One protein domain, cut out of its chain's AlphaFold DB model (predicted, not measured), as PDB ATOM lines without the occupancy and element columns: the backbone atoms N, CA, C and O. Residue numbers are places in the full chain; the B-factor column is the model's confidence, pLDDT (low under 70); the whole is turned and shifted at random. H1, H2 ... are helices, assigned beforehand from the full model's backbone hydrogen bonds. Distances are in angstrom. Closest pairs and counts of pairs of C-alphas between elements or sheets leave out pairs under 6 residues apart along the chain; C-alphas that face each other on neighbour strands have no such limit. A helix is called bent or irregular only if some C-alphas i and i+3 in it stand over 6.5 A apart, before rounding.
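What this domain is: This is residues 763 to 846 of the 963 residues of the protein "Transposase IS66" of Solibacter usitatus (strain Ellin6076) (UniProt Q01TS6). A long helical hairpin of two nearly aligned helices, H2 and H3, makes the longest axis, and two shorter helices, H1 and H4, splay from it near the end where H2 begins and H3 ends. Together they form a four-helix bundle, up and down, each helix running against the one before it in the chain, with the shorter helices gathered toward one end of the hairpin. The printed part has 84 residues, with four named helices in the order H1, H2, H3, H4 and no named strand, and its class is all helix. It is compact, with a radius of gyration of the C-alphas of 13.6 A, and elongated, spanning 39 by 24 by 18 A.

Where its parts are: H1 holds residues 763 to 774, 16.4 A from first to last C-alpha, and begins at C-alpha 763 at (225.962, 190.197, 164.572). H2, residues 779 to 802, is the longest helix at 34.6 A; its last C-alpha, 802, is at (238.416, 210.352, 162.284). H3, residues 806 to 825, measures 28.6 A and has a kink of 29 degrees near residue 813; it is irregular, but only just, with C-alphas 811 and 814 at 6.8 A. H4, residues 831 to 846, measures 23.5 A and ends at C-alpha 846 at (224.265, 198.875, 174.904); it is irregular, with C-alphas 842 and 845 at 8.1 A.

How they stand to each other: H2 is the hub, touching the three other helices. H2 and H3 form a hairpin and touch at a shallow tilt of 6 degrees, opposite ways; their closest C-alphas, of Ile 795 and His 812, are 6.7 A apart. H1 and H2, also a hairpin, only just touch, with 3 pairs of C-alphas within 8 A, the closest those of Met 768 and Thr 785 at 7.0 A. Their shallow tilt of 33 degrees, opposite ways, is only just short of steep. Residues 832 to 837 of H4 touch residues 780 to 784 of H2, the closest C-alphas being those of Leu 781 and Ala 833 at 4.4 A; these helices run the same way at a shallow tilt of 31 degrees. H3 and H4 form a hairpin and touch, closest at the C-alphas of Leu 823 and Arg 837, 6.9 A apart; they run opposite ways at a tilt of 37 degrees, only just steep. H1 and H4 are close but not clearly touching, with the C-alphas of Asp 771 and Ala 832 closest at 7.2 A. H1 and H3 are apart. In H1 every O i to N i+4 pair is within hydrogen-bond range; the counts are 19 of 20 in H2, 11 of 16 in H3 and 10 of 12 in H4.

The domain as a whole: The two C-alphas farthest apart, of His 802 and Arg 829, are 40.0 A apart. The printed part has no cut, and its three links, H1 to H2, H2 to H3 and H3 to H4, are tight. The mean pLDDT of the printed part is 90.9, and no printed residue is under 70.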
ATOM      1  N   HIS A 763     226.905 191.289 164.317       84.12
ATOM      2  CA  HIS A 763     225.962 190.197 164.572       84.12
ATOM      3  C   HIS A 763     224.516 190.666 164.389       84.12
ATOM      4  O   HIS A 763     223.738 189.996 163.720       84.12
ATOM      5  N   LEU A 764     224.180 191.848 164.912       89.19
ATOM      6  CA  LEU A 764     222.844 192.423 164.759       89.19
ATOM      7  C   LEU A 764     222.482 192.690 163.290       89.19
ATOM      8  O   LEU A 764     221.388 192.344 162.868       89.19
ATOM      9  N   MET A 765     223.400 193.257 162.504       89.69
ATOM     10  CA  MET A 765     223.202 193.526 161.078       89.69
ATOM     11  C   MET A 765     223.033 192.239 160.274       89.69
ATOM     12  O   MET A 765     222.185 192.181 159.390       89.69
ATOM     13  N   ARG A 766     223.827 191.200 160.569       85.94
ATOM     14  CA  ARG A 766     223.683 189.887 159.926       85.94
ATOM     15  C   ARG A 766     222.323 189.264 160.243       85.94
ATOM     16  O   ARG A 766     221.687 188.745 159.330       85.94
ATOM     17  N   ASP A 767     221.858 189.377 161.489       85.81
ATOM     18  CA  ASP A 767     220.522 188.924 161.889       85.81
ATOM     19  C   ASP A 767     219.419 189.725 161.171       85.81
ATOM     20  O   ASP A 767     218.541 189.125 160.562       85.81
ATOM     21  N   MET A 768     219.500 191.063 161.153       87.56
ATOM     22  CA  MET A 768     218.554 191.931 160.431       87.56
ATOM     23  C   MET A 768     218.505 191.613 158.934       87.56
ATOM     24  O   MET A 768     217.429 191.536 158.349       87.56
ATOM     25  N   ASN A 769     219.665 191.408 158.307       81.62
ATOM     26  CA  ASN A 769     219.745 191.031 156.901       81.62
ATOM     27  C   ASN A 769     219.081 189.673 156.657       81.62
ATOM     28  O   ASN A 769     218.344 189.510 155.692       81.62
ATOM     29  N   GLN A 770     219.298 188.704 157.548       80.06
ATOM     30  CA  GLN A 770     218.622 187.417 157.456       80.06
ATOM     31  C   GLN A 770     217.105 187.558 157.634       80.06
ATOM     32  O   GLN A 770     216.353 186.902 156.916       80.06
ATOM     33  N   ASP A 771     216.643 188.418 158.543       80.00
ATOM     34  CA  ASP A 771     215.219 188.700 158.737       80.00
ATOM     35  C   ASP A 771     214.595 189.366 157.503       80.00
ATOM     36  O   ASP A 771     213.487 188.992 157.119       80.00
ATOM     37  N   LEU A 772     215.315 190.270 156.831       81.12
ATOM     38  CA  LEU A 772     214.901 190.858 155.552       81.12
ATOM     39  C   LEU A 772     214.823 189.811 154.438       81.12
ATOM     40  O   LEU A 772     213.815 189.739 153.741       81.12
ATOM     41  N   LEU A 773     215.839 188.953 154.303       73.94
ATOM     42  CA  LEU A 773     215.830 187.858 153.324       73.94
ATOM     43  C   LEU A 773     214.682 186.869 153.576       73.94
ATOM     44  O   LEU A 773     214.117 186.322 152.634       73.94
ATOM     45  N   ASN A 774     214.318 186.658 154.842       74.75
ATOM     46  CA  ASN A 774     213.194 185.806 155.228       74.75
ATOM     47  C   ASN A 774     211.823 186.488 155.038       74.75
ATOM     48  O   ASN A 774     210.810 185.792 155.004       74.75
ATOM     49  N   ASN A 775     211.769 187.822 154.960       80.12
ATOM     50  CA  ASN A 775     210.539 188.613 154.843       80.12
ATOM     51  C   ASN A 775     210.709 189.736 153.790       80.12
ATOM     52  O   ASN A 775     210.603 190.918 154.126       80.12
ATOM     53  N   PRO A 776     210.966 189.399 152.510       73.19
ATOM     54  CA  PRO A 776     211.419 190.371 151.508       73.19
ATOM     55  C   PRO A 776     210.406 191.489 151.218       73.19
ATOM     56  O   PRO A 776     210.800 192.606 150.891       73.19
ATOM     57  N   PHE A 777     209.107 191.217 151.383       83.62
ATOM     58  CA  PHE A 777     208.015 192.167 151.120       83.62
ATOM     59  C   PHE A 777     207.475 192.869 152.377       83.62
ATOM     60  O   PHE A 777     206.476 193.580 152.303       83.62
ATOM     61  N   ASP A 778     208.095 192.667 153.540       84.88
ATOM     62  CA  ASP A 778     207.649 193.282 154.792       84.88
ATOM     63  C   ASP A 778     208.105 194.747 154.873       84.88
ATOM     64  O   ASP A 778     209.240 195.055 155.251       84.88
ATOM     65  N   GLN A 779     207.211 195.657 154.485       90.62
ATOM     66  CA  GLN A 779     207.482 197.095 154.471       90.62
ATOM     67  C   GLN A 779     207.718 197.668 155.877       90.62
ATOM     68  O   GLN A 779     208.541 198.571 156.020       90.62
ATOM     69  N   GLU A 780     207.078 197.122 156.916       90.88
ATOM     70  CA  GLU A 780     207.282 197.556 158.307       90.88
ATOM     71  C   GLU A 780     208.652 197.107 158.842       90.88
ATOM     72  O   GLU A 780     209.327 197.823 159.580       90.88
ATOM     73  N   LEU A 781     209.127 195.921 158.449       89.69
ATOM     74  CA  LEU A 781     210.490 195.496 158.778       89.69
ATOM     75  C   LEU A 781     211.529 196.376 158.062       89.69
ATOM     76  O   LEU A 781     212.558 196.748 158.638       89.69
ATOM     77  N   GLN A 782     211.254 196.742 156.808       90.06
ATOM     78  CA  GLN A 782     212.090 197.673 156.052       90.06
ATOM     79  C   GLN A 782     212.090 199.086 156.649       90.06
ATOM     80  O   GLN A 782     213.140 199.729 156.641       90.06
ATOM     81  N   SER A 783     210.966 199.558 157.202       93.31
ATOM     82  CA  SER A 783     210.880 200.886 157.824       93.31
ATOM     83  C   SER A 783     211.725 201.009 159.093       93.31
ATOM     84  O   SER A 783     212.096 202.117 159.454       93.31
ATOM     85  N   ILE A 784     212.089 199.897 159.742       95.81
ATOM     86  CA  ILE A 784     213.025 199.885 160.880       95.81
ATOM     87  C   ILE A 784     214.475 199.708 160.403       95.81
ATOM     88  O   ILE A 784     215.389 200.402 160.852       95.81
ATOM     89  N   THR A 785     214.709 198.757 159.496       93.81
ATOM     90  CA  THR A 785     216.069 198.368 159.080       93.81
ATOM     91  C   THR A 785     216.747 199.398 158.177       93.81
ATOM     92  O   THR A 785     217.957 199.592 158.305       93.81
ATOM     93  N   LYS A 786     216.003 200.092 157.300       92.25
ATOM     94  CA  LYS A 786     216.566 201.137 156.425       92.25
ATOM     95  C   LYS A 786     217.105 202.333 157.231       92.25
ATOM     96  O   LYS A 786     218.286 202.634 157.046       92.25
ATOM     97  N   PRO A 787     216.344 202.965 158.153       93.44
ATOM     98  CA  PRO A 787     216.875 204.051 158.980       93.44
ATOM     99  C   PRO A 787     218.039 203.607 159.868       93.44
ATOM    100  O   PRO A 787     219.058 204.291 159.914       93.44
ATOM    101  N   PHE A 788     217.957 202.420 160.488       95.69
ATOM    102  CA  PHE A 788     219.067 201.877 161.280       95.69
ATOM    103  C   PHE A 788     220.348 201.727 160.444       95.69
ATOM    104  O   PHE A 788     221.440 202.093 160.882       95.69
ATOM    105  N   GLY A 789     220.220 201.201 159.221       92.25
ATOM    106  CA  GLY A 789     221.332 201.057 158.288       92.25
ATOM    107  C   GLY A 789     221.930 202.398 157.860       92.25
ATOM    108  O   GLY A 789     223.153 202.530 157.829       92.25
ATOM    109  N   ALA A 790     221.092 203.397 157.569       92.81
ATOM    110  CA  ALA A 790     221.529 204.746 157.208       92.81
ATOM    111  C   ALA A 790     222.276 205.437 158.362       92.81
ATOM    112  O   ALA A 790     223.386 205.933 158.160       92.81
ATOM    113  N   LEU A 791     221.720 205.373 159.575       95.31
ATOM    114  CA  LEU A 791     222.335 205.883 160.801       95.31
ATOM    115  C   LEU A 791     223.709 205.248 161.039       95.31
ATOM    116  O   LEU A 791     224.721 205.938 161.169       95.31
ATOM    117  N   LEU A 792     223.781 203.913 161.029       93.62
ATOM    118  CA  LEU A 792     225.047 203.217 161.243       93.62
ATOM    119  C   LEU A 792     226.070 203.541 160.144       93.62
ATOM    120  O   LEU A 792     227.254 203.693 160.443       93.62
ATOM    121  N   ARG A 793     225.638 203.696 158.888       93.19
ATOM    122  CA  ARG A 793     226.511 204.109 157.778       93.19
ATOM    123  C   ARG A 793     227.099 205.504 158.003       93.19
ATOM    124  O   ARG A 793     228.301 205.674 157.802       93.19
ATOM    125  N   SER A 794     226.285 206.468 158.439       94.88
ATOM    126  CA  SER A 794     226.716 207.834 158.791       94.88
ATOM    127  C   SER A 794     227.790 207.818 159.889       94.88
ATOM    128  O   SER A 794     228.871 208.411 159.754       94.88
ATOM    129  N   ILE A 795     227.545 207.038 160.944       93.62
ATOM    130  CA  ILE A 795     228.485 206.864 162.050       93.62
ATOM    131  C   ILE A 795     229.789 206.215 161.567       93.62
ATOM    132  O   ILE A 795     230.876 206.717 161.857       93.62
ATOM    133  N   VAL A 796     229.709 205.119 160.804       90.31
ATOM    134  CA  VAL A 796     230.887 204.400 160.294       90.31
ATOM    135  C   VAL A 796     231.716 205.275 159.354       90.31
ATOM    136  O   VAL A 796     232.938 205.241 159.449       90.31
ATOM    137  N   ALA A 797     231.098 206.119 158.525       87.62
ATOM    138  CA  ALA A 797     231.824 207.088 157.699       87.62
ATOM    139  C   ALA A 797     232.615 208.105 158.547       87.62
ATOM    140  O   ALA A 797     233.729 208.496 158.201       87.62
ATOM    141  N   THR A 798     232.073 208.500 159.702       90.62
ATOM    142  CA  THR A 798     232.792 209.359 160.658       90.62
ATOM    143  C   THR A 798     233.958 208.617 161.311       90.62
ATOM    144  O   THR A 798     235.036 209.197 161.465       90.62
ATOM    145  N   ILE A 799     233.770 207.338 161.662       89.56
ATOM    146  CA  ILE A 799     234.839 206.477 162.191       89.56
ATOM    147  C   ILE A 799     235.960 206.315 161.163       89.56
ATOM    148  O   ILE A 799     237.125 206.419 161.530       89.56
ATOM    149  N   ASP A 800     235.630 206.086 159.896       87.38
ATOM    150  CA  ASP A 800     236.612 205.903 158.823       87.38
ATOM    151  C   ASP A 800     237.511 207.141 158.662       87.38
ATOM    152  O   ASP A 800     238.734 207.035 158.598       87.38
ATOM    153  N   LYS A 801     236.919 208.341 158.731       91.00
ATOM    154  CA  LYS A 801     237.651 209.610 158.592       91.00
ATOM    155  C   LYS A 801     238.431 210.033 159.843       91.00
ATOM    156  O   LYS A 801     239.461 210.697 159.732       91.00
ATOM    157  N   HIS A 802     237.917 209.749 161.039       89.81
ATOM    158  CA  HIS A 802     238.416 210.352 162.284       89.81
ATOM    159  C   HIS A 802     238.836 209.351 163.368       89.81
ATOM    160  O   HIS A 802     239.316 209.761 164.430       89.81
ATOM    161  N   GLY A 803     238.670 208.057 163.114       89.62
ATOM    162  CA  GLY A 803     238.847 207.000 164.096       89.62
ATOM    163  C   GLY A 803     237.780 207.011 165.193       89.62
ATOM    164  O   GLY A 803     236.792 207.747 165.166       89.62
ATOM    165  N   LEU A 804     238.001 206.175 166.207       90.06
ATOM    166  CA  LEU A 804     237.101 205.991 167.347       90.06
ATOM    167  C   LEU A 804     237.325 207.080 168.410       90.06
ATOM    168  O   LEU A 804     237.823 206.802 169.498       90.06
ATOM    169  N   LYS A 805     237.032 208.340 168.068       91.19
ATOM    170  CA  LYS A 805     237.174 209.493 168.973       91.19
ATOM    171  C   LYS A 805     235.810 210.016 169.418       91.19
ATOM    172  O   LYS A 805     235.063 210.545 168.595       91.19
ATOM    173  N   GLN A 806     235.530 209.971 170.718       92.56
ATOM    174  CA  GLN A 806     234.285 210.417 171.348       92.56
ATOM    175  C   GLN A 806     233.897 211.824 170.888       92.56
ATOM    176  O   GLN A 806     232.787 212.027 170.418       92.56
ATOM    177  N   ARG A 807     234.832 212.786 170.900       93.38
ATOM    178  CA  ARG A 807     234.575 214.177 170.464       93.38
ATOM    179  C   ARG A 807     234.043 214.314 169.028       93.38
ATOM    180  O   ARG A 807     233.498 215.352 168.675       93.38
ATOM    181  N   ARG A 808     234.288 213.320 168.164       93.75
ATOM    182  CA  ARG A 808     233.802 213.287 166.774       93.75
ATOM    183  C   ARG A 808     232.561 212.421 166.624       93.75
ATOM    184  O   ARG A 808     231.756 212.714 165.754       93.75
ATOM    185  N   LEU A 809     232.415 211.385 167.447       93.50
ATOM    186  CA  LEU A 809     231.293 210.449 167.403       93.50
ATOM    187  C   LEU A 809     230.072 210.927 168.195       93.50
ATOM    188  O   LEU A 809     228.952 210.598 167.819       93.50
ATOM    189  N   ALA A 810     230.268 211.751 169.227       94.00
ATOM    190  CA  ALA A 810     229.200 212.277 170.073       94.00
ATOM    191  C   ALA A 810     228.152 213.097 169.299       94.00
ATOM    192  O   ALA A 810     227.005 213.143 169.720       94.00
ATOM    193  N   ARG A 811     228.506 213.660 168.134       94.31
ATOM    194  CA  ARG A 811     227.559 214.345 167.231       94.31
ATOM    195  C   ARG A 811     226.399 213.459 166.760       94.31
ATOM    196  O   ARG A 811     225.376 213.980 166.355       94.31
ATOM    197  N   HIS A 812     226.585 212.136 166.765       96.62
ATOM    198  CA  HIS A 812     225.577 211.169 166.321       96.62
ATOM    199  C   HIS A 812     224.648 210.735 167.461       96.62
ATOM    200  O   HIS A 812     223.776 209.903 167.241       96.62
ATOM    201  N   LEU A 813     224.847 211.236 168.689       96.25
ATOM    202  CA  LEU A 813     223.989 210.884 169.824       96.25
ATOM    203  C   LEU A 813     222.553 211.358 169.598       96.25
ATOM    204  O   LEU A 813     221.644 210.562 169.806       96.25
ATOM    205  N   ASP A 814     222.372 212.575 169.086       95.75
ATOM    206  CA  ASP A 814     221.046 213.118 168.779       95.75
ATOM    207  C   ASP A 814     220.357 212.303 167.669       95.75
ATOM    208  O   ASP A 814     219.187 211.954 167.797       95.75
ATOM    209  N   GLU A 815     221.095 211.897 166.625       96.69
ATOM    210  CA  GLU A 815     220.579 211.027 165.550       96.69
ATOM    211  C   GLU A 815     220.148 209.642 166.083       96.69
ATOM    212  O   GLU A 815     219.136 209.082 165.657       96.69
ATOM    213  N   VAL A 816     220.898 209.077 167.039       97.31
ATOM    214  CA  VAL A 816     220.547 207.811 167.702       97.31
ATOM    215  C   VAL A 816     219.316 207.977 168.592       97.31
ATOM    216  O   VAL A 816     218.440 207.112 168.585       97.31
ATOM    217  N   GLU A 817     219.252 209.051 169.379       96.50
ATOM    218  CA  GLU A 817     218.112 209.341 170.251       96.50
ATOM    219  C   GLU A 817     216.836 209.540 169.434       96.50
ATOM    220  O   GLU A 817     215.803 208.962 169.779       96.50
ATOM    221  N   GLU A 818     216.925 210.240 168.302       96.88
ATOM    222  CA  GLU A 818     215.804 210.411 167.383       96.88
ATOM    223  C   GLU A 818     215.344 209.087 166.768       96.88
ATOM    224  O   GLU A 818     214.161 208.757 166.841       96.88
ATOM    225  N   PHE A 819     216.273 208.253 166.289       97.62
ATOM    226  CA  PHE A 819     215.937 206.920 165.779       97.62
ATOM    227  C   PHE A 819     215.155 206.083 166.806       97.62
ATOM    228  O   PHE A 819     214.175 205.417 166.465       97.62
ATOM    229  N   PHE A 820     215.563 206.103 168.080       97.75
ATOM    230  CA  PHE A 820     214.843 205.367 169.122       97.75
ATOM    231  C   PHE A 820     213.506 206.018 169.498       97.75
ATOM    232  O   PHE A 820     212.564 205.284 169.803       97.75
ATOM    233  N   ARG A 821     213.385 207.349 169.438       96.81
ATOM    234  CA  ARG A 821     212.113 208.066 169.630       96.81
ATOM    235  C   ARG A 821     211.087 207.636 168.582       96.81
ATOM    236  O   ARG A 821     209.982 207.220 168.939       96.81
ATOM    237  N   GLU A 822     211.482 207.634 167.309       95.31
ATOM    238  CA  GLU A 822     210.654 207.156 166.199       95.31
ATOM    239  C   GLU A 822     210.297 205.672 166.357       95.31
ATOM    240  O   GLU A 822     209.137 205.282 166.210       95.31
ATOM    241  N   LEU A 823     211.268 204.827 166.722       95.00
ATOM    242  CA  LEU A 823     211.052 203.391 166.912       95.00
ATOM    243  C   LEU A 823     210.050 203.081 168.041       95.00
ATOM    244  O   LEU A 823     209.290 202.110 167.953       95.00
ATOM    245  N   ILE A 824     210.037 203.884 169.111       95.00
ATOM    246  CA  ILE A 824     209.072 203.753 170.212       95.00
ATOM    247  C   ILE A 824     207.659 204.088 169.730       95.00
ATOM    248  O   ILE A 824     206.737 203.332 170.053       95.00
ATOM    249  N   ALA A 825     207.508 205.160 168.943       92.31
ATOM    250  CA  ALA A 825     206.226 205.616 168.403       92.31
ATOM    251  C   ALA A 825     205.609 204.622 167.400       92.31
ATOM    252  O   ALA A 825     204.386 204.537 167.271       92.31
ATOM    253  N   GLN A 826     206.434 203.825 166.719       89.94
ATOM    254  CA  GLN A 826     205.959 202.789 165.805       89.94
ATOM    255  C   GLN A 826     205.228 201.653 166.543       89.94
ATOM    256  O   GLN A 826     205.722 201.086 167.520       89.94
ATOM    257  N   SER A 827     204.068 201.255 166.008       90.00
ATOM    258  CA  SER A 827     203.289 200.088 166.454       90.00
ATOM    259  C   SER A 827     203.133 199.072 165.313       90.00
ATOM    260  O   SER A 827     202.038 198.933 164.764       90.00
ATOM    261  N   PRO A 828     204.224 198.383 164.918       88.44
ATOM    262  CA  PRO A 828     204.204 197.477 163.774       88.44
ATOM    263  C   PRO A 828     203.256 196.291 163.999       88.44
ATOM    264  O   PRO A 828     203.237 195.667 165.069       88.44
ATOM    265  N   ARG A 829     202.483 195.951 162.966       83.31
ATOM    266  CA  ARG A 829     201.575 194.799 162.942       83.31
ATOM    267  C   ARG A 829     202.333 193.513 162.611       83.31
ATOM    268  O   ARG A 829     201.983 192.455 163.145       83.31
ATOM    269  N   SER A 830     203.390 193.590 161.799       87.94
ATOM    270  CA  SER A 830     204.232 192.451 161.436       87.94
ATOM    271  C   SER A 830     204.945 191.857 162.651       87.94
ATOM    272  O   SER A 830     205.535 192.554 163.476       87.94
ATOM    273  N   ASP A 831     204.935 190.525 162.741       85.44
ATOM    274  CA  ASP A 831     205.651 189.799 163.791       85.44
ATOM    275  C   ASP A 831     207.165 190.032 163.737       85.44
ATOM    276  O   ASP A 831     207.800 190.109 164.788       85.44
ATOM    277  N   ALA A 832     207.742 190.131 162.532       84.31
ATOM    278  CA  ALA A 832     209.179 190.315 162.352       84.31
ATOM    279  C   ALA A 832     209.602 191.727 162.779       84.31
ATOM    280  O   ALA A 832     210.534 191.882 163.569       84.31
ATOM    281  N   ALA A 833     208.855 192.743 162.339       91.25
ATOM    282  CA  ALA A 833     209.077 194.130 162.730       91.25
ATOM    283  C   ALA A 833     208.896 194.336 164.246       91.25
ATOM    284  O   ALA A 833     209.732 194.974 164.888       91.25
ATOM    285  N   ARG A 834     207.874 193.717 164.857       93.62
ATOM    286  CA  ARG A 834     207.650 193.761 166.313       93.62
ATOM    287  C   ARG A 834     208.797 193.129 167.100       93.62
ATOM    288  O   ARG A 834     209.294 193.738 168.044       93.62
ATOM    289  N   ALA A 835     209.257 191.946 166.689       91.12
ATOM    290  CA  ALA A 835     210.374 191.263 167.338       91.12
ATOM    291  C   ALA A 835     211.688 192.055 167.219       91.12
ATOM    292  O   ALA A 835     212.445 192.148 168.188       91.12
ATOM    293  N   LEU A 836     211.951 192.657 166.052       94.44
ATOM    294  CA  LEU A 836     213.122 193.509 165.853       94.44
ATOM    295  C   LEU A 836     213.053 194.768 166.726       94.44
ATOM    296  O   LEU A 836     214.032 195.084 167.403       94.44
ATOM    297  N   ARG A 837     211.894 195.440 166.769       95.81
ATOM    298  CA  ARG A 837     211.638 196.591 167.647       95.81
ATOM    299  C   ARG A 837     211.914 196.247 169.107       95.81
ATOM    300  O   ARG A 837     212.715 196.918 169.751       95.81
ATOM    301  N   GLU A 838     211.312 195.178 169.627       95.19
ATOM    302  CA  GLU A 838     211.517 194.734 171.013       95.19
ATOM    303  C   GLU A 838     212.994 194.437 171.306       95.19
ATOM    304  O   GLU A 838     213.513 194.817 172.358       95.19
ATOM    305  N   ARG A 839     213.702 193.799 170.363       94.69
ATOM    306  CA  ARG A 839     215.137 193.513 170.491       94.69
ATOM    307  C   ARG A 839     215.966 194.795 170.550       94.69
ATOM    308  O   ARG A 839     216.852 194.885 171.396       94.69
ATOM    309  N   LEU A 840     215.709 195.761 169.671       96.50
ATOM    310  CA  LEU A 840     216.426 197.036 169.645       96.50
ATOM    311  C   LEU A 840     216.192 197.835 170.930       96.50
ATOM    312  O   LEU A 840     217.162 198.277 171.539       96.50
ATOM    313  N   LEU A 841     214.941 197.931 171.390       96.44
ATOM    314  CA  LEU A 841     214.589 198.622 172.636       96.44
ATOM    315  C   LEU A 841     215.227 197.954 173.859       96.44
ATOM    316  O   LEU A 841     215.818 198.630 174.697       96.44
ATOM    317  N   LYS A 842     215.211 196.616 173.928       94.44
ATOM    318  CA  LYS A 842     215.874 195.862 175.005       94.44
ATOM    319  C   LYS A 842     217.366 196.193 175.126       94.44
ATOM    320  O   LYS A 842     217.910 196.178 176.229       94.44
ATOM    321  N   TRP A 843     218.039 196.439 174.002       94.25
ATOM    322  CA  TRP A 843     219.485 196.662 173.952       94.25
ATOM    323  C   TRP A 843     219.890 198.121 173.740       94.25
ATOM    324  O   TRP A 843     221.086 198.379 173.641       94.25
ATOM    325  N   GLN A 844     218.950 199.069 173.720       94.50
ATOM    326  CA  GLN A 844     219.180 200.478 173.378       94.50
ATOM    327  C   GLN A 844     220.404 201.077 174.089       94.50
ATOM    328  O   GLN A 844     221.310 201.594 173.436       94.50
ATOM    329  N   GLY A 845     220.505 200.898 175.410       93.38
ATOM    330  CA  GLY A 845     221.623 201.408 176.218       93.38
ATOM    331  C   GLY A 845     222.975 200.704 176.019       93.38
ATOM    332  O   GLY A 845     223.941 201.063 176.682       93.38
ATOM    333  N   LYS A 846     223.056 199.681 175.158       96.00
ATOM    334  CA  LYS A 846     224.265 198.875 174.904       96.00
ATOM    335  C   LYS A 846     224.646 198.775 173.418       96.00
ATOM    336  O   LYS A 846     225.648 198.138 173.098       96.00
TER     337      LYS A 846